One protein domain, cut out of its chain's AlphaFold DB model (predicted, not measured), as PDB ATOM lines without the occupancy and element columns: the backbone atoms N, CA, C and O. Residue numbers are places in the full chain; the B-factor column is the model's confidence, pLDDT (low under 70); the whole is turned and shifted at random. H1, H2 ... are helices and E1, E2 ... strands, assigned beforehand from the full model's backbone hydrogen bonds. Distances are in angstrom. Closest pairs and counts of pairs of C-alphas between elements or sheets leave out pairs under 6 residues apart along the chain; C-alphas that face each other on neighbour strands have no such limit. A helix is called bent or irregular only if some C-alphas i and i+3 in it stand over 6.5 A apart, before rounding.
ATOM      1  N   THR A   9     -73.993  46.298  17.684       85.44
ATOM      2  CA  THR A   9     -72.874  46.983  18.342       85.44
ATOM      3  C   THR A   9     -71.857  47.468  17.309       85.44
ATOM      4  O   THR A   9     -71.482  48.641  17.321       85.44
ATOM      5  N   LEU A  10     -71.509  46.619  16.337       82.94
ATOM      6  CA  LEU A  10     -70.616  46.974  15.229       82.94
ATOM      7  C   LEU A  10     -71.171  48.115  14.370       82.94
ATOM      8  O   LEU A  10     -70.463  49.082  14.104       82.94
ATOM      9  N   ARG A  11     -72.449  48.056  13.970       85.31
ATOM     10  CA  ARG A  11     -73.077  49.142  13.194       85.31
ATOM     11  C   ARG A  11     -73.041  50.470  13.941       85.31
ATOM     12  O   ARG A  11     -72.748  51.498  13.341       85.31
ATOM     13  N   ARG A  12     -73.309  50.455  15.250       86.06
ATOM     14  CA  ARG A  12     -73.234  51.662  16.080       86.06
ATOM     15  C   ARG A  12     -71.815  52.225  16.129       86.06
ATOM     16  O   ARG A  12     -71.665  53.434  16.020       86.06
ATOM     17  N   GLN A  13     -70.801  51.375  16.280       84.38
ATOM     18  CA  GLN A  13     -69.400  51.802  16.282       84.38
ATOM     19  C   GLN A  13     -68.987  52.401  14.935       84.38
ATOM     20  O   GLN A  13     -68.387  53.468  14.916       84.38
ATOM     21  N   ILE A  14     -69.375  51.771  13.822       84.69
ATOM     22  CA  ILE A  14     -69.103  52.274  12.467       84.69
ATOM     23  C   ILE A  14     -69.749  53.647  12.248       84.69
ATOM     24  O   ILE A  14     -69.100  54.538  11.716       84.69
ATOM     25  N   ASN A  15     -70.984  53.851  12.712       86.31
ATOM     26  CA  ASN A  15     -71.677  55.140  12.589       86.31
ATOM     27  C   ASN A  15     -71.024  56.282  13.390       86.31
ATOM     28  O   ASN A  15     -71.371  57.439  13.177       86.31
ATOM     29  N   LEU A  16     -70.138  55.970  14.340       87.19
ATOM     30  CA  LEU A  16     -69.392  56.960  15.124       87.19
ATOM     31  C   LEU A  16     -68.029  57.301  14.504       87.19
ATOM     32  O   LEU A  16     -67.366  58.217  14.987       87.19
ATOM     33  N   LEU A  17     -67.597  56.567  13.475       88.06
ATOM     34  CA  LEU A  17     -66.336  56.817  12.784       88.06
ATOM     35  C   LEU A  17     -66.460  58.027  11.860       88.06
ATOM     36  O   LEU A  17     -67.485  58.222  11.206       88.06
ATOM     37  N   SER A  18     -65.391  58.819  11.777       89.31
ATOM     38  CA  SER A  18     -65.288  59.849  10.746       89.31
ATOM     39  C   SER A  18     -65.073  59.219   9.365       89.31
ATOM     40  O   SER A  18     -64.602  58.083   9.257       89.31
ATOM     41  N   ASP A  19     -65.335  59.973   8.294       89.06
ATOM     42  CA  ASP A  19     -65.048  59.523   6.923       89.06
ATOM     43  C   ASP A  19     -63.576  59.109   6.755       89.06
ATOM     44  O   ASP A  19     -63.266  58.089   6.137       89.06
ATOM     45  N   LEU A  20     -62.657  59.840   7.396       88.81
ATOM     46  CA  LEU A  20     -61.233  59.508   7.399       88.81
ATOM     47  C   LEU A  20     -60.955  58.166   8.095       88.81
ATOM     48  O   LEU A  20     -60.144  57.377   7.609       88.81
ATOM     49  N   ASP A  21     -61.635  57.867   9.203       89.25
ATOM     50  CA  ASP A  21     -61.483  56.593   9.914       89.25
ATOM     51  C   ASP A  21     -62.052  55.415   9.114       89.25
ATOM     52  O   ASP A  21     -61.470  54.323   9.100       89.25
ATOM     53  N   LEU A  22     -63.150  55.632   8.385       88.69
ATOM     54  CA  LEU A  22     -63.702  54.641   7.460       88.69
ATOM     55  C   LEU A  22     -62.720  54.349   6.320       88.69
ATOM     56  O   LEU A  22     -62.440  53.187   6.007       88.69
ATOM     57  N   VAL A  23     -62.129  55.392   5.742       90.69
ATOM     58  CA  VAL A  23     -61.136  55.267   4.670       90.69
ATOM     59  C   VAL A  23     -59.860  54.567   5.161       90.69
ATOM     60  O   VAL A  23     -59.342  53.683   4.471       90.69
ATOM     61  N   ARG A  24     -59.396  54.865   6.380       90.56
ATOM     62  CA  ARG A  24     -58.280  54.158   7.037       90.56
ATOM     63  C   ARG A  24     -58.599  52.692   7.313       90.56
ATOM     64  O   ARG A  24     -57.748  51.832   7.106       90.56
ATOM     65  N   THR A  25     -59.826  52.385   7.719       89.56
ATOM     66  CA  THR A  25     -60.270  51.000   7.925       89.56
ATOM     67  C   THR A  25     -60.218  50.208   6.616       89.56
ATOM     68  O   THR A  25     -59.670  49.105   6.578       89.56
ATOM     69  N   ARG A  26     -60.700  50.795   5.511       90.44
ATOM     70  CA  ARG A  26     -60.582  50.208   4.166       90.44
ATOM     71  C   ARG A  26     -59.120  49.990   3.765       90.44
ATOM     72  O   ARG A  26     -58.808  48.961   3.175       90.44
ATOM     73  N   TYR A  27     -58.222  50.918   4.100       91.31
ATOM     74  CA  TYR A  27     -56.786  50.756   3.855       91.31
ATOM     75  C   TYR A  27     -56.200  49.550   4.590       91.31
ATOM     76  O   TYR A  27     -55.545  48.718   3.963       91.31
ATOM     77  N   CYS A  28     -56.484  49.413   5.889       90.81
ATOM     78  CA  CYS A  28     -56.049  48.265   6.685       90.81
ATOM     79  C   CYS A  28     -56.564  46.941   6.106       90.81
ATOM     80  O   CYS A  28     -55.798  45.986   5.977       90.81
ATOM     81  N   TYR A  29     -57.839  46.899   5.708       92.44
ATOM     82  CA  TYR A  29     -58.409  45.744   5.016       92.44
ATOM     83  C   TYR A  29     -57.639  45.428   3.729       92.44
ATOM     84  O   TYR A  29     -57.219  44.292   3.521       92.44
ATOM     85  N   GLN A  30     -57.414  46.434   2.884       94.12
ATOM     86  CA  GLN A  30     -56.773  46.251   1.588       94.12
ATOM     87  C   GLN A  30     -55.326  45.756   1.728       94.12
ATOM     88  O   GLN A  30     -54.909  44.880   0.974       94.12
ATOM     89  N   ILE A  31     -54.576  46.261   2.712       91.62
ATOM     90  CA  ILE A  31     -53.252  45.739   3.074       91.62
ATOM     91  C   ILE A  31     -53.340  44.252   3.417       91.62
ATOM     92  O   ILE A  31     -52.587  43.449   2.863       91.62
ATOM     93  N   GLY A  32     -54.244  43.894   4.336       91.44
ATOM     94  CA  GLY A  32     -54.421  42.517   4.787       91.44
ATOM     95  C   GLY A  32     -54.777  41.584   3.632       91.44
ATOM     96  O   GLY A  32     -54.154  40.536   3.479       91.44
ATOM     97  N   SER A  33     -55.702  42.003   2.765       94.88
ATOM     98  CA  SER A  33     -56.103  41.245   1.575       94.88
ATOM     99  C   SER A  33     -54.925  41.013   0.626       94.88
ATOM    100  O   SER A  33     -54.633  39.879   0.244       94.88
ATOM    101  N   THR A  34     -54.161  42.064   0.310       94.19
ATOM    102  CA  THR A  34     -52.969  41.948  -0.543       94.19
ATOM    103  C   THR A  34     -51.890  41.063   0.087       94.19
ATOM    104  O   THR A  34     -51.225  40.313  -0.629       94.19
ATOM    105  N   PHE A  35     -51.734  41.097   1.415       91.69
ATOM    106  CA  PHE A  35     -50.811  40.220   2.134       91.69
ATOM    107  C   PHE A  35     -51.214  38.747   2.019       91.69
ATOM    108  O   PHE A  35     -50.379  37.912   1.669       91.69
ATOM    109  N   VAL A  36     -52.495  38.431   2.221       93.50
ATOM    110  CA  VAL A  36     -53.028  37.072   2.040       93.50
ATOM    111  C   VAL A  36     -52.854  36.601   0.595       93.50
ATOM    112  O   VAL A  36     -52.415  35.476   0.366       93.50
ATOM    113  N   ALA A  37     -53.116  37.458  -0.393       94.88
ATOM    114  CA  ALA A  37     -52.898  37.119  -1.798       94.88
ATOM    115  C   ALA A  37     -51.415  36.858  -2.116       94.88
ATOM    116  O   ALA A  37     -51.096  35.954  -2.891       94.88
ATOM    117  N   CYS A  38     -50.499  37.614  -1.506       92.44
ATOM    118  CA  CYS A  38     -49.061  37.372  -1.616       92.44
ATOM    119  C   CYS A  38     -48.660  36.026  -0.993       92.44
ATOM    120  O   CYS A  38     -47.866  35.301  -1.588       92.44
ATOM    121  N   ALA A  39     -49.212  35.678   0.172       89.62
ATOM    122  CA  ALA A  39     -48.976  34.383   0.807       89.62
ATOM    123  C   ALA A  39     -49.495  33.230  -0.067       89.62
ATOM    124  O   ALA A  39     -48.756  32.289  -0.334       89.62
ATOM    125  N   LEU A  40     -50.702  33.365  -0.626       92.25
ATOM    126  CA  LEU A  40     -51.271  32.401  -1.573       92.25
ATOM    127  C   LEU A  40     -50.374  32.182  -2.801       92.25
ATOM    128  O   LEU A  40     -50.279  31.065  -3.308       92.25
ATOM    129  N   LEU A  41     -49.736  33.240  -3.311       92.44
ATOM    130  CA  LEU A  41     -48.767  33.113  -4.397       92.44
ATOM    131  C   LEU A  41     -47.570  32.251  -3.981       92.44
ATOM    132  O   LEU A  41     -47.201  31.350  -4.731       92.44
ATOM    133  N   GLU A  42     -46.964  32.532  -2.828       88.38
ATOM    134  CA  GLU A  42     -45.817  31.760  -2.334       88.38
ATOM    135  C   GLU A  42     -46.222  30.297  -2.110       88.38
ATOM    136  O   GLU A  42     -45.588  29.404  -2.672       88.38
ATOM    137  N   ASP A  43     -47.340  30.051  -1.421       88.31
ATOM    138  CA  ASP A  43     -47.892  28.709  -1.211       88.31
ATOM    139  C   ASP A  43     -48.104  27.983  -2.539       88.31
ATOM    140  O   ASP A  43     -47.690  26.839  -2.706       88.31
ATOM    141  N   SER A  44     -48.670  28.666  -3.536       90.31
ATOM    142  CA  SER A  44     -48.871  28.091  -4.861       90.31
ATOM    143  C   SER A  44     -47.561  27.712  -5.552       90.31
ATOM    144  O   SER A  44     -47.536  26.687  -6.236       90.31
ATOM    145  N   VAL A  45     -46.482  28.482  -5.383       88.81
ATOM    146  CA  VAL A  45     -45.149  28.109  -5.885       88.81
ATOM    147  C   VAL A  45     -44.728  26.778  -5.266       88.81
ATOM    148  O   VAL A  45     -44.395  25.844  -5.993       88.81
ATOM    149  N   ILE A  46     -44.814  26.660  -3.942       85.38
ATOM    150  CA  ILE A  46     -44.369  25.475  -3.196       85.38
ATOM    151  C   ILE A  46     -45.231  24.259  -3.516       85.38
ATOM    152  O   ILE A  46     -44.706  23.197  -3.844       85.38
ATOM    153  N   THR A  47     -46.556  24.398  -3.460       85.00
ATOM    154  CA  THR A  47     -47.482  23.308  -3.778       85.00
ATOM    155  C   THR A  47     -47.268  22.824  -5.205       85.00
ATOM    156  O   THR A  47     -47.219  21.617  -5.430       85.00
ATOM    157  N   SER A  48     -47.057  23.735  -6.162       87.19
ATOM    158  CA  SER A  48     -46.771  23.347  -7.548       87.19
ATOM    159  C   SER A  48     -45.437  22.604  -7.665       87.19
ATOM    160  O   SER A  48     -45.337  21.656  -8.436       87.19
ATOM    161  N   MET A  49     -44.423  22.982  -6.881       85.94
ATOM    162  CA  MET A  49     -43.161  22.241  -6.829       85.94
ATOM    163  C   MET A  49     -43.316  20.839  -6.219       85.94
ATOM    164  O   MET A  49     -42.682  19.898  -6.691       85.94
ATOM    165  N   LEU A  50     -44.148  20.682  -5.184       82.88
ATOM    166  CA  LEU A  50     -44.376  19.399  -4.505       82.88
ATOM    167  C   LEU A  50     -45.075  18.363  -5.393       82.88
ATOM    168  O   LEU A  50     -44.846  17.168  -5.220       82.88
ATOM    169  N   VAL A  51     -45.917  18.811  -6.327       82.44
ATOM    170  CA  VAL A  51     -46.645  17.926  -7.252       82.44
ATOM    171  C   VAL A  51     -45.878  17.630  -8.545       82.44
ATOM    172  O   VAL A  51     -46.341  16.824  -9.352       82.44
ATOM    173  N   CYS A  52     -44.718  18.261  -8.763       83.81
ATOM    174  CA  CYS A  52     -43.844  17.921  -9.882       83.81
ATOM    175  C   CYS A  52     -43.374  16.463  -9.792       83.81
ATOM    176  O   CYS A  52     -43.108  15.925  -8.716       83.81
ATOM    177  N   ASP A  53     -43.223  15.832 -10.951       79.69
ATOM    178  CA  ASP A  53     -42.790  14.445 -11.043       79.69
ATOM    179  C   ASP A  53     -41.285  14.330 -10.768       79.69
ATOM    180  O   ASP A  53     -40.471  14.945 -11.455       79.69
ATOM    181  N   ARG A  54     -40.902  13.511  -9.781       79.56
ATOM    182  CA  ARG A  54     -39.499  13.296  -9.396       79.56
ATOM    183  C   ARG A  54     -38.642  12.754 -10.535       79.56
ATOM    184  O   ARG A  54     -37.482  13.147 -10.640       79.56
ATOM    185  N   VAL A  55     -39.193  11.897 -11.396       79.06
ATOM    186  CA  VAL A  55     -38.462  11.367 -12.558       79.06
ATOM    187  C   VAL A  55     -38.177  12.502 -13.537       79.06
ATOM    188  O   VAL A  55     -37.033  12.682 -13.956       79.06
ATOM    189  N   LYS A  56     -39.183  13.338 -13.820       81.56
ATOM    190  CA  LYS A  56     -39.034  14.518 -14.685       81.56
ATOM    191  C   LYS A  56     -38.129  15.586 -14.098       81.56
ATOM    192  O   LYS A  56     -37.375  16.206 -14.844       81.56
ATOM    193  N   ILE A  57     -38.169  15.795 -12.786       82.31
ATOM    194  CA  ILE A  57     -37.232  16.663 -12.064       82.31
ATOM    195  C   ILE A  57     -35.809  16.143 -12.288       82.31
ATOM    196  O   ILE A  57     -34.964  16.901 -12.754       82.31
ATOM    197  N   ALA A  58     -35.545  14.859 -12.037       82.12
ATOM    198  CA  ALA A  58     -34.214  14.279 -12.207       82.12
ATOM    199  C   ALA A  58     -33.724  14.355 -13.664       82.12
ATOM    200  O   ALA A  58     -32.583  14.744 -13.912       82.12
ATOM    201  N   SER A  59     -34.585  14.060 -14.644       84.31
ATOM    202  CA  SER A  59     -34.207  14.103 -16.061       84.31
ATOM    203  C   SER A  59     -34.004  15.527 -16.592       84.31
ATOM    204  O   SER A  59     -33.107  15.763 -17.406       84.31
ATOM    205  N   THR A  60     -34.837  16.475 -16.149       84.88
ATOM    206  CA  THR A  60     -34.844  17.865 -16.641       84.88
ATOM    207  C   THR A  60     -33.795  18.714 -15.933       84.88
ATOM    208  O   THR A  60     -33.072  19.467 -16.588       84.88
ATOM    209  N   LEU A  61     -33.690  18.581 -14.607       85.38
ATOM    210  CA  LEU A  61     -32.792  19.383 -13.775       85.38
ATOM    211  C   LEU A  61     -31.400  18.761 -13.602       85.38
ATOM    212  O   LEU A  61     -30.437  19.482 -13.352       85.38
ATOM    213  N   ARG A  62     -31.268  17.438 -13.771       88.12
ATOM    214  CA  ARG A  62     -29.996  16.700 -13.690       88.12
ATOM    215  C   ARG A  62     -29.235  17.019 -12.396       88.12
ATOM    216  O   ARG A  62     -29.722  16.727 -11.310       88.12
ATOM    217  N   GLU A  63     -28.063  17.642 -12.501       88.06
ATOM    218  CA  GLU A  63     -27.187  17.996 -11.377       88.06
ATOM    219  C   GLU A  63     -27.821  18.988 -10.387       88.06
ATOM    220  O   GLU A  63     -27.408  19.045  -9.230       88.06
ATOM    221  N   ASP A  64     -28.830  19.758 -10.809       87.00
ATOM    222  CA  ASP A  64     -29.548  20.700  -9.944       87.00
ATOM    223  C   ASP A  64     -30.779  20.058  -9.253       87.00
ATOM    224  O   ASP A  64     -31.418  20.709  -8.423       87.00
ATOM    225  N   ALA A  65     -31.090  18.777  -9.506       85.06
ATOM    226  CA  ALA A  65     -32.185  18.064  -8.831       85.06
ATOM    227  C   ALA A  65     -32.029  17.979  -7.292       85.06
ATOM    228  O   ALA A  65     -33.013  18.220  -6.596       85.06
ATOM    229  N   PRO A  66     -30.830  17.759  -6.711       86.12
ATOM    230  CA  PRO A  66     -30.661  17.803  -5.256       86.12
ATOM    231  C   PRO A  66     -30.980  19.176  -4.647       86.12
ATOM    232  O   PRO A  66     -31.529  19.256  -3.552       86.12
ATOM    233  N   LYS A  67     -30.702  20.276  -5.365       86.12
ATOM    234  CA  LYS A  67     -31.040  21.635  -4.896       86.12
ATOM    235  C   LYS A  67     -32.546  21.862  -4.866       86.12
ATOM    236  O   LYS A  67     -33.036  22.583  -4.002       86.12
ATOM    237  N   TRP A  68     -33.280  21.252  -5.796       85.44
ATOM    238  CA  TRP A  68     -34.741  21.258  -5.775       85.44
ATOM    239  C   TRP A  68     -35.284  20.588  -4.507       85.44
ATOM    240  O   TRP A  68     -36.162  21.143  -3.846       85.44
ATOM    241  N   GLU A  69     -34.742  19.426  -4.135       82.88
ATOM    242  CA  GLU A  69     -35.138  18.724  -2.907       82.88
ATOM    243  C   GLU A  69     -34.763  19.519  -1.651       82.88
ATOM    244  O   GLU A  69     -35.608  19.714  -0.778       82.88
ATOM    245  N   GLU A  70     -33.555  20.089  -1.606       83.00
ATOM    246  CA  GLU A  70     -33.108  20.956  -0.509       83.00
ATOM    247  C   GLU A  70     -34.041  22.166  -0.316       83.00
ATOM    248  O   GLU A  70     -34.341  22.554   0.813       83.00
ATOM    249  N   MET A  71     -34.541  22.761  -1.406       79.19
ATOM    250  CA  MET A  71     -35.524  23.849  -1.340       79.19
ATOM    251  C   MET A  71     -36.843  23.399  -0.700       79.19
ATOM    252  O   MET A  71     -37.380  24.114   0.149       79.19
ATOM    253  N   LEU A  72     -37.358  22.227  -1.082       79.88
ATOM    254  CA  LEU A  72     -38.590  21.668  -0.517       79.88
ATOM    255  C   LEU A  72     -38.431  21.318   0.970       79.88
ATOM    256  O   LEU A  72     -39.348  21.549   1.760       79.88
ATOM    257  N   GLU A  73     -37.270  20.799   1.370       76.31
ATOM    258  CA  GLU A  73     -36.968  20.492   2.771       76.31
ATOM    259  C   GLU A  73     -36.784  21.750   3.620       76.31
ATOM    260  O   GLU A  73     -37.344  21.839   4.715       76.31
ATOM    261  N   LYS A  74     -36.072  22.762   3.109       69.62
ATOM    262  CA  LYS A  74     -35.916  24.060   3.786       69.62
ATOM    263  C   LYS A  74     -37.253  24.760   4.007       69.62
ATOM    264  O   LYS A  74     -37.430  25.400   5.043       69.62
ATOM    265  N   HIS A  75     -38.209  24.594   3.094       64.19
ATOM    266  CA  HIS A  75     -39.536  25.185   3.235       64.19
ATOM    267  C   HIS A  75     -40.343  24.604   4.408       64.19
ATOM    268  O   HIS A  75     -41.144  25.316   5.011       64.19
ATOM    269  N   LYS A  76     -40.100  23.349   4.815       53.97
ATOM    270  CA  LYS A  76     -40.714  22.807   6.046       53.97
ATOM    271  C   LYS A  76     -40.316  23.602   7.296       53.97
ATOM    272  O   LYS A  76     -41.024  23.522   8.294       53.97
ATOM    273  N   ASN A  77     -39.222  24.367   7.227       48.88
ATOM    274  CA  ASN A  77     -38.621  25.039   8.372       48.88
ATOM    275  C   ASN A  77     -38.574  26.580   8.261       48.88
ATOM    276  O   ASN A  77     -38.538  27.226   9.303       48.88
ATOM    277  N   LEU A  78     -38.593  27.199   7.066       48.47
ATOM    278  CA  LEU A  78     -38.464  28.663   6.894       48.47
ATOM    279  C   LEU A  78     -39.168  29.211   5.629       48.47
ATOM    280  O   LEU A  78     -38.926  28.729   4.523       48.47
ATOM    281  N   GLN A  79     -39.913  30.320   5.777       51.09
ATOM    282  CA  GLN A  79     -40.468  31.175   4.701       51.09
ATOM    283  C   GLN A  79     -39.383  31.989   3.947       51.09
ATOM    284  O   GLN A  79     -39.526  33.190   3.700       51.09
ATOM    285  N   ALA A  80     -38.245  31.382   3.602       53.00
ATOM    286  CA  ALA A  80     -37.281  32.025   2.707       53.00
ATOM    287  C   ALA A  80     -37.828  32.030   1.265       53.00
ATOM    288  O   ALA A  80     -38.557  31.119   0.878       53.00
ATOM    289  N   SER A  81     -37.494  33.065   0.476       64.94
ATOM    290  CA  SER A  81     -38.070  33.337  -0.858       64.94
ATOM    291  C   SER A  81     -37.872  32.173  -1.842       64.94
ATOM    292  O   SER A  81     -36.901  32.115  -2.601       64.94
ATOM    293  N   THR A  82     -38.837  31.254  -1.841       75.25
ATOM    294  CA  THR A  82     -38.847  30.039  -2.664       75.25
ATOM    295  C   THR A  82     -38.961  30.404  -4.144       75.25
ATOM    296  O   THR A  82     -38.280  29.815  -4.984       75.25
ATOM    297  N   LEU A  83     -39.707  31.471  -4.463       78.75
ATOM    298  CA  LEU A  83     -39.822  32.010  -5.818       78.75
ATOM    299  C   LEU A  83     -38.472  32.453  -6.416       78.75
ATOM    300  O   LEU A  83     -38.200  32.185  -7.586       78.75
ATOM    301  N   GLY A  84     -37.605  33.120  -5.645       82.88
ATOM    302  CA  GLY A  84     -36.301  33.584  -6.141       82.88
ATOM    303  C   GLY A  84     -35.350  32.435  -6.485       82.88
ATOM    304  O   GLY A  84     -34.698  32.442  -7.536       82.88
ATOM    305  N   SER A  85     -35.314  31.423  -5.625       83.06
ATOM    306  CA  SER A  85     -34.534  30.206  -5.849       83.06
ATOM    307  C   SER A  85     -35.079  29.402  -7.034       83.06
ATOM    308  O   SER A  85     -34.299  28.976  -7.885       83.06
ATOM    309  N   LEU A  86     -36.409  29.301  -7.168       84.25
ATOM    310  CA  LEU A  86     -37.051  28.637  -8.305       84.25
ATOM    311  C   LEU A  86     -36.686  29.321  -9.628       84.25
ATOM    312  O   LEU A  86     -36.313  28.646 -10.580       84.25
ATOM    313  N   ILE A  87     -36.724  30.656  -9.685       85.81
ATOM    314  CA  ILE A  87     -36.300  31.420 -10.870       85.81
ATOM    315  C   ILE A  87     -34.851  31.103 -11.239       85.81
ATOM    316  O   ILE A  87     -34.540  30.929 -12.415       85.81
ATOM    317  N   SER A  88     -33.966  31.041 -10.243       87.12
ATOM    318  CA  SER A  88     -32.533  30.806 -10.455       87.12
ATOM    319  C   SER A  88     -32.256  29.402 -10.988       87.12
ATOM    320  O   SER A  88     -31.386  29.230 -11.838       87.12
ATOM    321  N   LEU A  89     -33.015  28.415 -10.511       85.56
ATOM    322  CA  LEU A  89     -32.966  27.041 -10.988       85.56
ATOM    323  C   LEU A  89     -33.541  26.949 -12.407       85.56
ATOM    324  O   LEU A  89     -32.828  26.557 -13.324       85.56
ATOM    325  N   LEU A  90     -34.772  27.419 -12.636       85.94
ATOM    326  CA  LEU A  90     -35.418  27.361 -13.952       85.94
ATOM    327  C   LEU A  90     -34.634  28.107 -15.038       85.94
ATOM    328  O   LEU A  90     -34.614  27.654 -16.175       85.94
ATOM    329  N   ALA A  91     -33.954  29.209 -14.706       87.94
ATOM    330  CA  ALA A  91     -33.143  29.972 -15.658       87.94
ATOM    331  C   ALA A  91     -31.984  29.176 -16.282       87.94
ATOM    332  O   ALA A  91     -31.497  29.559 -17.343       87.94
ATOM    333  N   LYS A  92     -31.526  28.103 -15.627       87.12
ATOM    334  CA  LYS A  92     -30.470  27.219 -16.141       87.12
ATOM    335  C   LYS A  92     -31.002  26.101 -17.033       87.12
ATOM    336  O   LYS A  92     -30.219  25.431 -17.701       87.12
ATOM    337  N   HIS A  93     -32.315  25.894 -17.035       81.19
ATOM    338  CA  HIS A  93     -32.984  24.847 -17.794       81.19
ATOM    339  C   HIS A  93     -33.837  25.458 -18.908       81.19
ATOM    340  O   HIS A  93     -34.021  26.671 -18.987       81.19
ATOM    341  N   SER A  94     -34.333  24.613 -19.810       72.31
ATOM    342  CA  SER A  94     -35.009  24.996 -21.056       72.31
ATOM    343  C   SER A  94     -36.425  25.572 -20.858       72.31
ATOM    344  O   SER A  94     -37.368  25.155 -21.524       72.31
ATOM    345  N   ILE A  95     -36.597  26.531 -19.946       86.19
ATOM    346  CA  ILE A  95     -37.834  27.299 -19.792       86.19
ATOM    347  C   ILE A  95     -37.935  28.387 -20.865       86.19
ATOM    348  O   ILE A  95     -36.936  28.951 -21.316       86.19
ATOM    349  N   THR A  96     -39.162  28.726 -21.260       90.56
ATOM    350  CA  THR A  96     -39.375  29.810 -22.220       90.56
ATOM    351  C   THR A  96     -38.914  31.159 -21.638       90.56
ATOM    352  O   THR A  96     -39.166  31.451 -20.462       90.56
ATOM    353  N   PRO A  97     -38.293  32.045 -22.444       91.31
ATOM    354  CA  PRO A  97     -37.910  33.380 -21.983       91.31
ATOM    355  C   PRO A  97     -39.097  34.205 -21.465       91.31
ATOM    356  O   PRO A  97     -38.943  35.004 -20.543       91.31
ATOM    357  N   ALA A  98     -40.289  33.997 -22.033       92.62
ATOM    358  CA  ALA A  98     -41.513  34.672 -21.614       92.62
ATOM    359  C   ALA A  98     -41.914  34.294 -20.180       92.62
ATOM    360  O   ALA A  98     -42.193  35.181 -19.371       92.62
ATOM    361  N   ASP A  99     -41.881  33.001 -19.846       93.56
ATOM    362  CA  ASP A  99     -42.189  32.520 -18.498       93.56
ATOM    363  C   ASP A  99     -41.145  33.001 -17.490       93.56
ATOM    364  O   ASP A  99     -41.495  33.502 -16.420       93.56
ATOM    365  N   LEU A 100     -39.862  32.948 -17.852       92.75
ATOM    366  CA  LEU A 100     -38.789  33.435 -16.988       92.75
ATOM    367  C   LEU A 100     -38.908  34.941 -16.705       92.75
ATOM    368  O   LEU A 100     -38.757  35.378 -15.562       92.75
ATOM    369  N   ASN A 101     -39.218  35.743 -17.727       94.31
ATOM    370  CA  ASN A 101     -39.449  37.180 -17.573       94.31
ATOM    371  C   ASN A 101     -40.685  37.465 -16.716       94.31
ATOM    372  O   ASN A 101     -40.643  38.357 -15.865       94.31
ATOM    373  N   TYR A 102     -41.757  36.690 -16.891       94.81
ATOM    374  CA  TYR A 102     -42.951  36.798 -16.062       94.81
ATOM    375  C   TYR A 102     -42.646  36.507 -14.587       94.81
ATOM    376  O   TYR A 102     -43.032  37.296 -13.725       94.81
ATOM    377  N   LEU A 103     -41.909  35.434 -14.289       93.56
ATOM    378  CA  LEU A 103     -41.529  35.086 -12.917       93.56
ATOM    379  C   LEU A 103     -40.638  36.160 -12.277       93.56
ATOM    380  O   LEU A 103     -40.874  36.556 -11.136       93.56
ATOM    381  N   ARG A 104     -39.652  36.689 -13.015       94.12
ATOM    382  CA  ARG A 104     -38.800  37.799 -12.544       94.12
ATOM    383  C   ARG A 104     -39.610  39.057 -12.250       94.12
ATOM    384  O   ARG A 104     -39.413  39.689 -11.213       94.12
ATOM    385  N   TRP A 105     -40.535  39.405 -13.140       95.50
ATOM    386  CA  TRP A 105     -41.444  40.526 -12.937       95.50
ATOM    387  C   TRP A 105     -42.335  40.315 -11.707       95.50
ATOM    388  O   TRP A 105     -42.476  41.227 -10.894       95.50
ATOM    389  N   LEU A 106     -42.877  39.109 -11.526       93.94
ATOM    390  CA  LEU A 106     -43.719  38.759 -10.384       93.94
ATOM    391  C   LEU A 106     -42.947  38.847  -9.061       93.94
ATOM    392  O   LEU A 106     -43.431  39.467  -8.114       93.94
ATOM    393  N   LYS A 107     -41.711  38.329  -9.024       92.44
ATOM    394  CA  LYS A 107     -40.792  38.489  -7.889       92.44
ATOM    395  C   LYS A 107     -40.576  39.964  -7.558       92.44
ATOM    396  O   LYS A 107     -40.698  40.344  -6.401       92.44
ATOM    397  N   ALA A 108     -40.318  40.808  -8.557       92.94
ATOM    398  CA  ALA A 108     -40.124  42.240  -8.329       92.94
ATOM    399  C   ALA A 108     -41.366  42.914  -7.714       92.94
ATOM    400  O   ALA A 108     -41.224  43.806  -6.884       92.94
ATOM    401  N   LYS A 109     -42.587  42.486  -8.077       93.75
ATOM    402  CA  LYS A 109     -43.830  42.987  -7.457       93.75
ATOM    403  C   LYS A 109     -43.999  42.519  -6.017       93.75
ATOM    404  O   LYS A 109     -44.376  43.325  -5.169       93.75
ATOM    405  N   ARG A 110     -43.685  41.253  -5.741       91.06
ATOM    406  CA  ARG A 110     -43.675  40.698  -4.384       91.06
ATOM    407  C   ARG A 110     -42.665  41.428  -3.504       91.06
ATOM    408  O   ARG A 110     -43.024  41.898  -2.432       91.06
ATOM    409  N   ASP A 111     -41.431  41.586  -3.970       89.56
ATOM    410  CA  ASP A 111     -40.377  42.266  -3.214       89.56
ATOM    411  C   ASP A 111     -40.710  43.739  -3.000       89.56
ATOM    412  O   ASP A 111     -40.557  44.240  -1.890       89.56
ATOM    413  N   PHE A 112     -41.244  44.416  -4.022       89.00
ATOM    414  CA  PHE A 112     -41.766  45.770  -3.865       89.00
ATOM    415  C   PHE A 112     -42.813  45.833  -2.749       89.00
ATOM    416  O   PHE A 112     -42.693  46.682  -1.875       89.00
ATOM    417  N   PHE A 113     -43.802  44.935  -2.737       89.31
ATOM    418  CA  PHE A 113     -44.840  44.915  -1.706       89.31
ATOM    419  C   PHE A 113     -44.265  44.672  -0.303       89.31
ATOM    420  O   PHE A 113     -44.525  45.460   0.604       89.31
ATOM    421  N   ILE A 114     -43.435  43.640  -0.135       85.06
ATOM    422  CA  ILE A 114     -42.845  43.279   1.160       85.06
ATOM    423  C   ILE A 114     -41.915  44.387   1.671       85.06
ATOM    424  O   ILE A 114     -42.056  44.830   2.809       85.06
ATOM    425  N   HIS A 115     -41.008  44.904   0.838       81.88
ATOM    426  CA  HIS A 115     -40.095  45.966   1.265       81.88
ATOM    427  C   HIS A 115     -40.814  47.293   1.520       81.88
ATOM    428  O   HIS A 115     -40.489  48.001   2.476       81.88
ATOM    429  N   ARG A 116     -41.809  47.635   0.692       76.50
ATOM    430  CA  ARG A 116     -42.610  48.847   0.882       76.50
ATOM    431  C   ARG A 116     -43.404  48.766   2.179       76.50
ATOM    432  O   ARG A 116     -43.413  49.741   2.909       76.50
ATOM    433  N   PHE A 117     -44.029  47.630   2.479       68.75
ATOM    434  CA  PHE A 117     -44.920  47.518   3.631       68.75
ATOM    435  C   PHE A 117     -44.179  47.346   4.962       68.75
ATOM    436  O   PHE A 117     -44.489  48.045   5.919       68.75
ATOM    437  N   PHE A 118     -43.164  46.478   5.030       65.62
ATOM    438  CA  PHE A 118     -42.503  46.161   6.302       65.62
ATOM    439  C   PHE A 118     -41.384  47.130   6.698       65.62
ATOM    440  O   PHE A 118     -41.015  47.171   7.869       65.62
ATOM    441  N   HIS A 119     -40.838  47.908   5.757       65.94
ATOM    442  CA  HIS A 119     -39.695  48.784   6.048       65.94
ATOM    443  C   HIS A 119     -39.950  50.273   5.811       65.94
ATOM    444  O   HIS A 119     -39.241  51.092   6.385       65.94
ATOM    445  N   THR A 120     -40.902  50.645   4.949       65.19
ATOM    446  CA  THR A 120     -41.034  52.040   4.469       65.19
ATOM    447  C   THR A 120     -42.485  52.512   4.319       65.19
ATOM    448  O   THR A 120     -42.743  53.530   3.673       65.19
ATOM    449  N   GLY A 121     -43.442  51.754   4.858       64.69
ATOM    450  CA  GLY A 121     -44.864  51.949   4.603       64.69
ATOM    451  C   GLY A 121     -45.439  53.028   5.514       64.69
ATOM    452  O   GLY A 121     -45.244  52.927   6.723       64.69
ATOM    453  N   PRO A 122     -46.151  54.035   4.980       68.88
ATOM    454  CA  PRO A 122     -46.825  55.012   5.819       68.88
ATOM    455  C   PRO A 122     -47.955  54.332   6.595       68.88
ATOM    456  O   PRO A 122     -48.777  53.598   6.022       68.88
ATOM    457  N   TRP A 123     -47.980  54.567   7.904       79.19
ATOM    458  CA  TRP A 123     -49.009  54.014   8.776       79.19
ATOM    459  C   TRP A 123     -50.362  54.662   8.457       79.19
ATOM    460  O   TRP A 123     -50.403  55.830   8.075       79.19
ATOM    461  N   PRO A 124     -51.497  53.961   8.639       78.00
ATOM    462  CA  PRO A 124     -52.823  54.514   8.342       78.00
ATOM    463  C   PRO A 124     -53.088  55.891   8.975       78.00
ATOM    464  O   PRO A 124     -53.784  56.718   8.391       78.00
ATOM    465  N   GLY A 125     -52.515  56.154  10.154       80.88
ATOM    466  CA  GLY A 125     -52.632  57.438  10.852       80.88
ATOM    467  C   GLY A 125     -51.884  58.605  10.195       80.88
ATOM    468  O   GLY A 125     -52.241  59.753  10.437       80.88
ATOM    469  N   GLU A 126     -50.892  58.328   9.349       84.56
ATOM    470  CA  GLU A 126     -50.025  59.324   8.701       84.56
ATOM    471  C   GLU A 126     -50.551  59.771   7.332       84.56
ATOM    472  O   GLU A 126     -50.030  60.721   6.752       84.56
ATOM    473  N   LEU A 127     -51.563  59.077   6.806       86.19
ATOM    474  CA  LEU A 127     -52.102  59.314   5.474       86.19
ATOM    475  C   LEU A 127     -53.401  60.122   5.506       86.19
ATOM    476  O   LEU A 127     -54.264  59.907   6.366       86.19
ATOM    477  N   ASP A 128     -53.552  60.999   4.514       89.94
ATOM    478  CA  ASP A 128     -54.827  61.618   4.160       89.94
ATOM    479  C   ASP A 128     -55.685  60.705   3.258       89.94
ATOM    480  O   ASP A 128     -55.245  59.659   2.769       89.94
ATOM    481  N   GLU A 129     -56.936  61.101   3.027       90.38
ATOM    482  CA  GLU A 129     -57.901  60.336   2.233       90.38
ATOM    483  C   GLU A 129     -57.418  60.043   0.799       90.38
ATOM    484  O   GLU A 129     -57.548  58.917   0.307       90.38
ATOM    485  N   ARG A 130     -56.804  61.028   0.133       90.62
ATOM    486  CA  ARG A 130     -56.349  60.899  -1.260       90.62
ATOM    487  C   ARG A 130     -55.158  59.959  -1.367       90.62
ATOM    488  O   ARG A 130     -55.079  59.150  -2.295       90.62
ATOM    489  N   GLN A 131     -54.231  60.060  -0.421       90.88
ATOM    490  CA  GLN A 131     -53.089  59.165  -0.326       90.88
ATOM    491  C   GLN A 131     -53.556  57.732  -0.069       90.88
ATOM    492  O   GLN A 131     -53.085  56.807  -0.736       90.88
ATOM    493  N   ILE A 132     -54.530  57.543   0.826       91.38
ATOM    494  CA  ILE A 132     -55.120  56.228   1.085       91.38
ATOM    495  C   ILE A 132     -55.743  55.643  -0.186       91.38
ATOM    496  O   ILE A 132     -55.469  54.488  -0.513       91.38
ATOM    497  N   ASP A 133     -56.536  56.415  -0.930       91.00
ATOM    498  CA  ASP A 133     -57.129  55.972  -2.197       91.00
ATOM    499  C   ASP A 133     -56.069  55.485  -3.194       91.00
ATOM    500  O   ASP A 133     -56.201  54.414  -3.799       91.00
ATOM    501  N   GLN A 134     -54.994  56.257  -3.369       90.81
ATOM    502  CA  GLN A 134     -53.922  55.920  -4.301       90.81
ATOM    503  C   GLN A 134     -53.199  54.629  -3.899       90.81
ATOM    504  O   GLN A 134     -52.925  53.768  -4.747       90.81
ATOM    505  N   VAL A 135     -52.900  54.478  -2.607       89.81
ATOM    506  CA  VAL A 135     -52.240  53.274  -2.102       89.81
ATOM    507  C   VAL A 135     -53.181  52.074  -2.206       89.81
ATOM    508  O   VAL A 135     -52.751  51.026  -2.684       89.81
ATOM    509  N   CYS A 136     -54.470  52.222  -1.889       92.06
ATOM    510  CA  CYS A 136     -55.459  51.149  -2.029       92.06
ATOM    511  C   CYS A 136     -55.568  50.646  -3.474       92.06
ATOM    512  O   CYS A 136     -55.599  49.439  -3.694       92.06
ATOM    513  N   ARG A 137     -55.547  51.535  -4.477       92.81
ATOM    514  CA  ARG A 137     -55.521  51.125  -5.896       92.81
ATOM    515  C   ARG A 137     -54.269  50.326  -6.242       92.81
ATOM    516  O   ARG A 137     -54.345  49.336  -6.966       92.81
ATOM    517  N   THR A 138     -53.119  50.747  -5.720       92.38
ATOM    518  CA  THR A 138     -51.845  50.048  -5.934       92.38
ATOM    519  C   THR A 138     -51.867  48.660  -5.294       92.38
ATOM    520  O   THR A 138     -51.466  47.684  -5.927       92.38
ATOM    521  N   LEU A 139     -52.378  48.560  -4.068       93.00
ATOM    522  CA  LEU A 139     -52.541  47.304  -3.342       93.00
ATOM    523  C   LEU A 139     -53.532  46.364  -4.038       93.00
ATOM    524  O   LEU A 139     -53.196  45.208  -4.274       93.00
ATOM    525  N   GLY A 140     -54.692  46.864  -4.470       95.00
ATOM    526  CA  GLY A 140     -55.664  46.073  -5.229       95.00
ATOM    527  C   GLY A 140     -55.099  45.575  -6.563       95.00
ATOM    528  O   GLY A 140     -55.326  44.432  -6.959       95.00
ATOM    529  N   ALA A 141     -54.280  46.386  -7.243       95.81
ATOM    530  CA  ALA A 141     -53.561  45.927  -8.426       95.81
ATOM    531  C   ALA A 141     -52.592  44.782  -8.082       95.81
ATOM    532  O   ALA A 141     -52.617  43.753  -8.751       95.81
ATOM    533  N   LEU A 142     -51.774  44.926  -7.033       95.56
ATOM    534  CA  LEU A 142     -50.846  43.882  -6.577       95.56
ATOM    535  C   LEU A 142     -51.570  42.591  -6.178       95.56
ATOM    536  O   LEU A 142     -51.148  41.514  -6.586       95.56
ATOM    537  N   GLU A 143     -52.684  42.696  -5.459       96.25
ATOM    538  CA  GLU A 143     -53.537  41.568  -5.079       96.25
ATOM    539  C   GLU A 143     -53.993  40.762  -6.303       96.25
ATOM    540  O   GLU A 143     -53.788  39.546  -6.370       96.25
ATOM    541  N   ILE A 144     -54.513  41.439  -7.333       96.94
ATOM    542  CA  ILE A 144     -54.889  40.799  -8.603       96.94
ATOM    543  C   ILE A 144     -53.679  40.109  -9.243       96.94
ATOM    544  O   ILE A 144     -53.803  39.004  -9.784       96.94
ATOM    545  N   LEU A 145     -52.504  40.746  -9.212       96.50
ATOM    546  CA  LEU A 145     -51.286  40.165  -9.770       96.50
ATOM    547  C   LEU A 145     -50.855  38.902  -9.027       96.50
ATOM    548  O   LEU A 145     -50.479  37.935  -9.688       96.50
ATOM    549  N   PHE A 146     -50.946  38.880  -7.699       96.00
ATOM    550  CA  PHE A 146     -50.583  37.713  -6.898       96.00
ATOM    551  C   PHE A 146     -51.548  36.548  -7.119       96.00
ATOM    552  O   PHE A 146     -51.092  35.437  -7.395       96.00
ATOM    553  N   HIS A 147     -52.860  36.797  -7.168       95.94
ATOM    554  CA  HIS A 147     -53.835  35.766  -7.539       95.94
ATOM    555  C   HIS A 147     -53.588  35.193  -8.940       95.94
ATOM    556  O   HIS A 147     -53.670  33.981  -9.153       95.94
ATOM    557  N   ARG A 148     -53.274  36.053  -9.916       94.81
ATOM    558  CA  ARG A 148     -52.927  35.606 -11.274       94.81
ATOM    559  C   ARG A 148     -51.619  34.824 -11.296       94.81
ATOM    560  O   ARG A 148     -51.529  33.841 -12.027       94.81
ATOM    561  N   GLY A 149     -50.635  35.255 -10.510       94.56
ATOM    562  CA  GLY A 149     -49.360  34.575 -10.334       94.56
ATOM    563  C   GLY A 149     -49.553  33.155  -9.816       94.56
ATOM    564  O   GLY A 149     -49.111  32.222 -10.480       94.56
ATOM    565  N   ALA A 150     -50.307  32.990  -8.725       93.12
ATOM    566  CA  ALA A 150     -50.635  31.685  -8.152       93.12
ATOM    567  C   ALA A 150     -51.220  30.738  -9.217       93.12
ATOM    568  O   ALA A 150     -50.690  29.667  -9.499       93.12
ATOM    569  N   ARG A 151     -52.241  31.194  -9.954       91.25
ATOM    570  CA  ARG A 151     -52.881  30.393 -11.018       91.25
ATOM    571  C   ARG A 151     -51.951  30.027 -12.181       91.25
ATOM    572  O   ARG A 151     -52.243  29.087 -12.916       91.25
ATOM    573  N   ARG A 152     -50.870  30.778 -12.401       91.94
ATOM    574  CA  ARG A 152     -49.943  30.565 -13.525       91.94
ATOM    575  C   ARG A 152     -48.791  29.620 -13.207       91.94
ATOM    576  O   ARG A 152     -48.136  29.194 -14.156       91.94
ATOM    577  N   MET A 153     -48.555  29.267 -11.942       91.44
ATOM    578  CA  MET A 153     -47.416  28.420 -11.568       91.44
ATOM    579  C   MET A 153     -47.480  27.043 -12.232       91.44
ATOM    580  O   MET A 153     -46.539  26.656 -12.922       91.44
ATOM    581  N   VAL A 154     -48.616  26.352 -12.122       90.06
ATOM    582  CA  VAL A 154     -48.820  25.022 -12.724       90.06
ATOM    583  C   VAL A 154     -48.576  25.025 -14.244       90.06
ATOM    584  O   VAL A 154     -47.724  24.262 -14.704       90.06
ATOM    585  N   PRO A 155     -49.208  25.907 -15.050       90.00
ATOM    586  CA  PRO A 155     -48.913  25.985 -16.481       90.00
ATOM    587  C   PRO A 155     -47.441  26.268 -16.815       90.00
ATOM    588  O   PRO A 155     -46.943  25.756 -17.815       90.00
ATOM    589  N   ILE A 156     -46.749  27.090 -16.016       92.06
ATOM    590  CA  ILE A 156     -45.324  27.396 -16.224       92.06
ATOM    591  C   ILE A 156     -44.470  26.142 -16.012       92.06
ATOM    592  O   ILE A 156     -43.650  25.814 -16.867       92.06
ATOM    593  N   LEU A 157     -44.680  25.417 -14.910       89.75
ATOM    594  CA  LEU A 157     -43.927  24.192 -14.621       89.75
ATOM    595  C   LEU A 157     -44.255  23.068 -15.615       89.75
ATOM    596  O   LEU A 157     -43.359  22.322 -16.011       89.75
ATOM    597  N   GLY A 158     -45.505  22.991 -16.084       89.06
ATOM    598  CA  GLY A 158     -45.909  22.095 -17.168       89.06
ATOM    599  C   GLY A 158     -45.163  22.375 -18.474       89.06
ATOM    600  O   GLY A 158     -44.589  21.463 -19.064       89.06
ATOM    601  N   ARG A 159     -45.084  23.647 -18.897       89.38
ATOM    602  CA  ARG A 159     -44.296  24.051 -20.080       89.38
ATOM    603  C   ARG A 159     -42.794  23.835 -19.906       89.38
ATOM    604  O   ARG A 159     -42.116  23.567 -20.890       89.38
ATOM    605  N   ALA A 160     -42.286  23.924 -18.679       87.88
ATOM    606  CA  ALA A 160     -40.903  23.582 -18.354       87.88
ATOM    607  C   ALA A 160     -40.635  22.062 -18.358       87.88
ATOM    608  O   ALA A 160     -39.502  21.648 -18.129       87.88
ATOM    609  N   GLY A 161     -41.655  21.230 -18.600       86.50
ATOM    610  CA  GLY A 161     -41.526  19.776 -18.673       86.50
ATOM    611  C   GLY A 161     -41.457  19.075 -17.316       86.50
ATOM    612  O   GLY A 161     -41.174  17.882 -17.275       86.50
ATOM    613  N   LEU A 162     -41.736  19.773 -16.209       86.69
ATOM    614  CA  LEU A 162     -41.604  19.232 -14.846       86.69
ATOM    615  C   LEU A 162     -42.842  18.453 -14.370       86.69
ATOM    616  O   LEU A 162     -42.790  17.729 -13.378       86.69
ATOM    617  N   MET A 163     -43.962  18.589 -15.078       86.81
ATOM    618  CA  MET A 163     -45.217  17.879 -14.816       86.81
ATOM    619  C   MET A 163     -46.039  17.770 -16.103       86.81
ATOM    620  O   MET A 163     -45.788  18.506 -17.060       86.81
ATOM    621  N   ARG A 164     -47.024  16.861 -16.151       84.00
ATOM    622  CA  ARG A 164     -48.052  16.912 -17.202       84.00
ATOM    623  C   ARG A 164     -49.201  17.795 -16.742       84.00
ATOM    624  O   ARG A 164     -49.599  17.746 -15.581       84.00
ATOM    625  N   VAL A 165     -49.706  18.606 -17.666       87.12
ATOM    626  CA  VAL A 165     -50.836  19.501 -17.429       87.12
ATOM    627  C   VAL A 165     -51.828  19.312 -18.562       87.12
ATOM    628  O   VAL A 165     -51.510  19.597 -19.715       87.12
ATOM    629  N   GLU A 166     -53.027  18.856 -18.224       84.62
ATOM    630  CA  GLU A 166     -54.162  18.839 -19.137       84.62
ATOM    631  C   GLU A 166     -55.059  20.042 -18.868       84.62
ATOM    632  O   GLU A 166     -55.346  20.393 -17.721       84.62
ATOM    633  N   THR A 167     -55.471  20.713 -19.942       80.06
ATOM    634  CA  THR A 167     -56.365  21.870 -19.851       80.06
ATOM    635  C   THR A 167     -57.801  21.389 -19.984       80.06
ATOM    636  O   THR A 167     -58.152  20.737 -20.963       80.06
ATOM    637  N   LEU A 168     -58.624  21.733 -19.000       83.00
ATOM    638  CA  LEU A 168     -60.060  21.484 -18.975       83.00
ATOM    639  C   LEU A 168     -60.803  22.803 -19.232       83.00
ATOM    640  O   LEU A 168     -60.208  23.878 -19.164       83.00
ATOM    641  N   ALA A 169     -62.112  22.740 -19.486       78.56
ATOM    642  CA  ALA A 169     -62.921  23.931 -19.775       78.56
ATOM    643  C   ALA A 169     -62.840  25.018 -18.677       78.56
ATOM    644  O   ALA A 169     -62.903  26.204 -18.986       78.56
ATOM    645  N   GLU A 170     -62.651  24.621 -17.413       79.62
ATOM    646  CA  GLU A 170     -62.659  25.527 -16.253       79.62
ATOM    647  C   GLU A 170     -61.344  25.542 -15.456       79.62
ATOM    648  O   GLU A 170     -61.247  26.203 -14.421       79.62
ATOM    649  N   GLY A 171     -60.303  24.833 -15.902       74.06
ATOM    650  CA  GLY A 171     -59.087  24.719 -15.101       74.06
ATOM    651  C   GLY A 171     -58.008  23.823 -15.685       74.06
ATOM    652  O   GLY A 171     -57.971  23.545 -16.881       74.06
ATOM    653  N   TYR A 172     -57.110  23.385 -14.809       77.94
ATOM    654  CA  TYR A 172     -55.986  22.532 -15.163       77.94
ATOM    655  C   TYR A 172     -55.986  21.296 -14.278       77.94
ATOM    656  O   TYR A 172     -56.112  21.413 -13.057       77.94
ATOM    657  N   LEU A 173     -55.788  20.135 -14.889       79.81
ATOM    658  CA  LEU A 173     -55.437  18.919 -14.178       79.81
ATOM    659  C   LEU A 173     -53.925  18.732 -14.296       79.81
ATOM    660  O   LEU A 173     -53.400  18.505 -15.386       79.81
ATOM    661  N   ALA A 174     -53.222  18.871 -13.175       80.38
ATOM    662  CA  ALA A 174     -51.799  18.576 -13.078       80.38
ATOM    663  C   ALA A 174     -51.624  17.207 -12.431       80.38
ATOM    664  O   ALA A 174     -52.156  16.963 -11.349       80.38
ATOM    665  N   PHE A 175     -50.900  16.315 -13.095       73.81
ATOM    666  CA  PHE A 175     -50.713  14.958 -12.603       73.81
ATOM    667  C   PHE A 175     -49.395  14.361 -13.079       73.81
ATOM    668  O   PHE A 175     -48.807  14.764 -14.089       73.81
ATOM    669  N   ASN A 176     -48.939  13.374 -12.316       68.25
ATOM    670  CA  ASN A 176     -47.844  12.507 -12.694       68.25
ATOM    671  C   ASN A 176     -48.435  11.261 -13.367       68.25
ATOM    672  O   ASN A 176     -49.080  10.455 -12.698       68.25
ATOM    673  N   THR A 177     -48.262  11.127 -14.683       60.62
ATOM    674  CA  THR A 177     -48.724   9.947 -15.439       60.62
ATOM    675  C   THR A 177     -48.097   8.660 -14.929       60.62
ATOM    676  O   THR A 177     -48.766   7.637 -14.833       60.62
ATOM    677  N   ASP A 178     -46.842   8.746 -14.503       60.78
ATOM    678  CA  ASP A 178     -45.992   7.587 -14.267       60.78
ATOM    679  C   ASP A 178     -46.333   6.909 -12.921       60.78
ATOM    680  O   ASP A 178     -45.881   5.802 -12.631       60.78
ATOM    681  N   VAL A 179     -47.172   7.551 -12.094       57.00
ATOM    682  CA  VAL A 179     -47.775   6.944 -10.894       57.00
ATOM    683  C   VAL A 179     -48.858   5.930 -11.270       57.00
ATOM    684  O   VAL A 179     -49.019   4.934 -10.569       57.00
ATOM    685  N   PHE A 180     -49.582   6.155 -12.369       54.41
ATOM    686  CA  PHE A 180     -50.666   5.274 -12.812       54.41
ATOM    687  C   PHE A 180     -50.177   4.142 -13.717       54.41
ATOM    688  O   PHE A 180     -50.783   3.073 -13.716       54.41
ATOM    689  N   ASP A 181     -49.053   4.326 -14.413       53.72
ATOM    690  CA  ASP A 181     -48.453   3.265 -15.230       53.72
ATOM    691  C   ASP A 181     -47.947   2.090 -14.367       53.72
ATOM    692  O   ASP A 181     -48.043   0.941 -14.781       53.72
ATOM    693  N   ARG A 182     -47.525   2.346 -13.117       50.81
ATOM    694  CA  ARG A 182     -47.114   1.304 -12.150       50.81
ATOM    695  C   ARG A 182     -48.261   0.517 -11.509       50.81
ATOM    696  O   ARG A 182     -47.995  -0.415 -10.764       50.81
ATOM    697  N   LEU A 183     -49.517   0.920 -11.715       51.03
ATOM    698  CA  LEU A 183     -50.689   0.200 -11.193       51.03
ATOM    699  C   LEU A 183     -51.226  -0.847 -12.185       51.03
ATOM    700  O   LEU A 183     -52.130  -1.600 -11.830       51.03
TER     701      LEU A 183
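AT A GLANCE: This is residues 9 to 183 of the 185 residues of an uncharacterized protein of Hyphomicrobiales bacterium (UniProt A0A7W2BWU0). Two long helices, H2 and H6, lie side by side and run the same way, with H5 slanting back across them as the third member of an up-and-down bundle, in which each helix runs against the one before it in the chain. Near the end of H2, short H4 and the sharply folded H3 pack beside the bundle; a small hairpin, E1 and E2, packs on residues 151 to 159 of H6, and H1 and H7 sit at the far ends. The printed part has 175 residues, mostly helix, in the order H1 H2 H3 H4 H5 H6 E1 E2 H7, with one antiparallel sheet, E1 - E2. It is loose, with a radius of gyration of the C-alphas of 20.2 A, and only just elongated, spanning 66 by 33 by 31 A.

HOW THE PARTS SIT: H1, residues 9 to 14, is close to but not clearly touching H2, residues 19 to 50; the closest C-alphas, of Ile 14 and Leu 22, are 7.7 A apart. H3, residues 54 to 75, has a kink of 132 degrees near residue 61 and is irregular, with C-alphas 60 and 63 9.3 A apart. H2 and H3 only just touch, with 3 pairs of C-alphas within 8 A, the closest Leu 50 and Leu 72 at 7.4 A. H4, residues 82 to 90, forms a hairpin with H3, closest at the C-alphas of Met 71 and Thr 82, 7.1 A. H4 touches residues 42 to 46 of H2, closest at the C-alphas of Val 45 and Leu 83, 6.6 A. H5, residues 97 to 120, forms a hairpin with H4, closest at the C-alphas of Ile 87 and Leu 103, 6.7 A. H6, residues 129 to 159, touches H2 at a shallow tilt of 12 degrees, closest at the C-alphas of Leu 41 and Ala 150, 4.4 A. H5 and H6 form a hairpin at a tilt of 36 degrees, only just steep, closest at the C-alphas of Asp 99 and Ile 156, 6.4 A. H6 has a kink of 41 degrees near residue 152 and is only just irregular, with C-alphas 151 and 154 6.9 A apart. E1, residues 164 to 168, and E2, residues 171 to 175, form a hairpin, with N 166 and O 173 at 2.9 A, within hydrogen-bond range. H7, residues 178 to 181, touches no helix. Every O i to N i+4 pair is within range in H1, H2, H4 and H5, but 13 of 18 in H3 and 25 of 27 in H6; H7 is too short for such a pair.

IN THESE COORDINATES: H1 begins at C-alpha 9, (-72.874, 46.983, 18.342). H2 is 46.6 A long, H5 32.5 A and H6 44.7 A. H7 ends at C-alpha 181, (-48.453, 3.265, -15.230).

THE WHOLE: The farthest C-alphas, of Leu 16 and Arg 182, are 65.9 A apart. The printed part has no cut and no long link. Residues 74 to 81, 117 to 122 and 176 to 183 have pLDDT under 70.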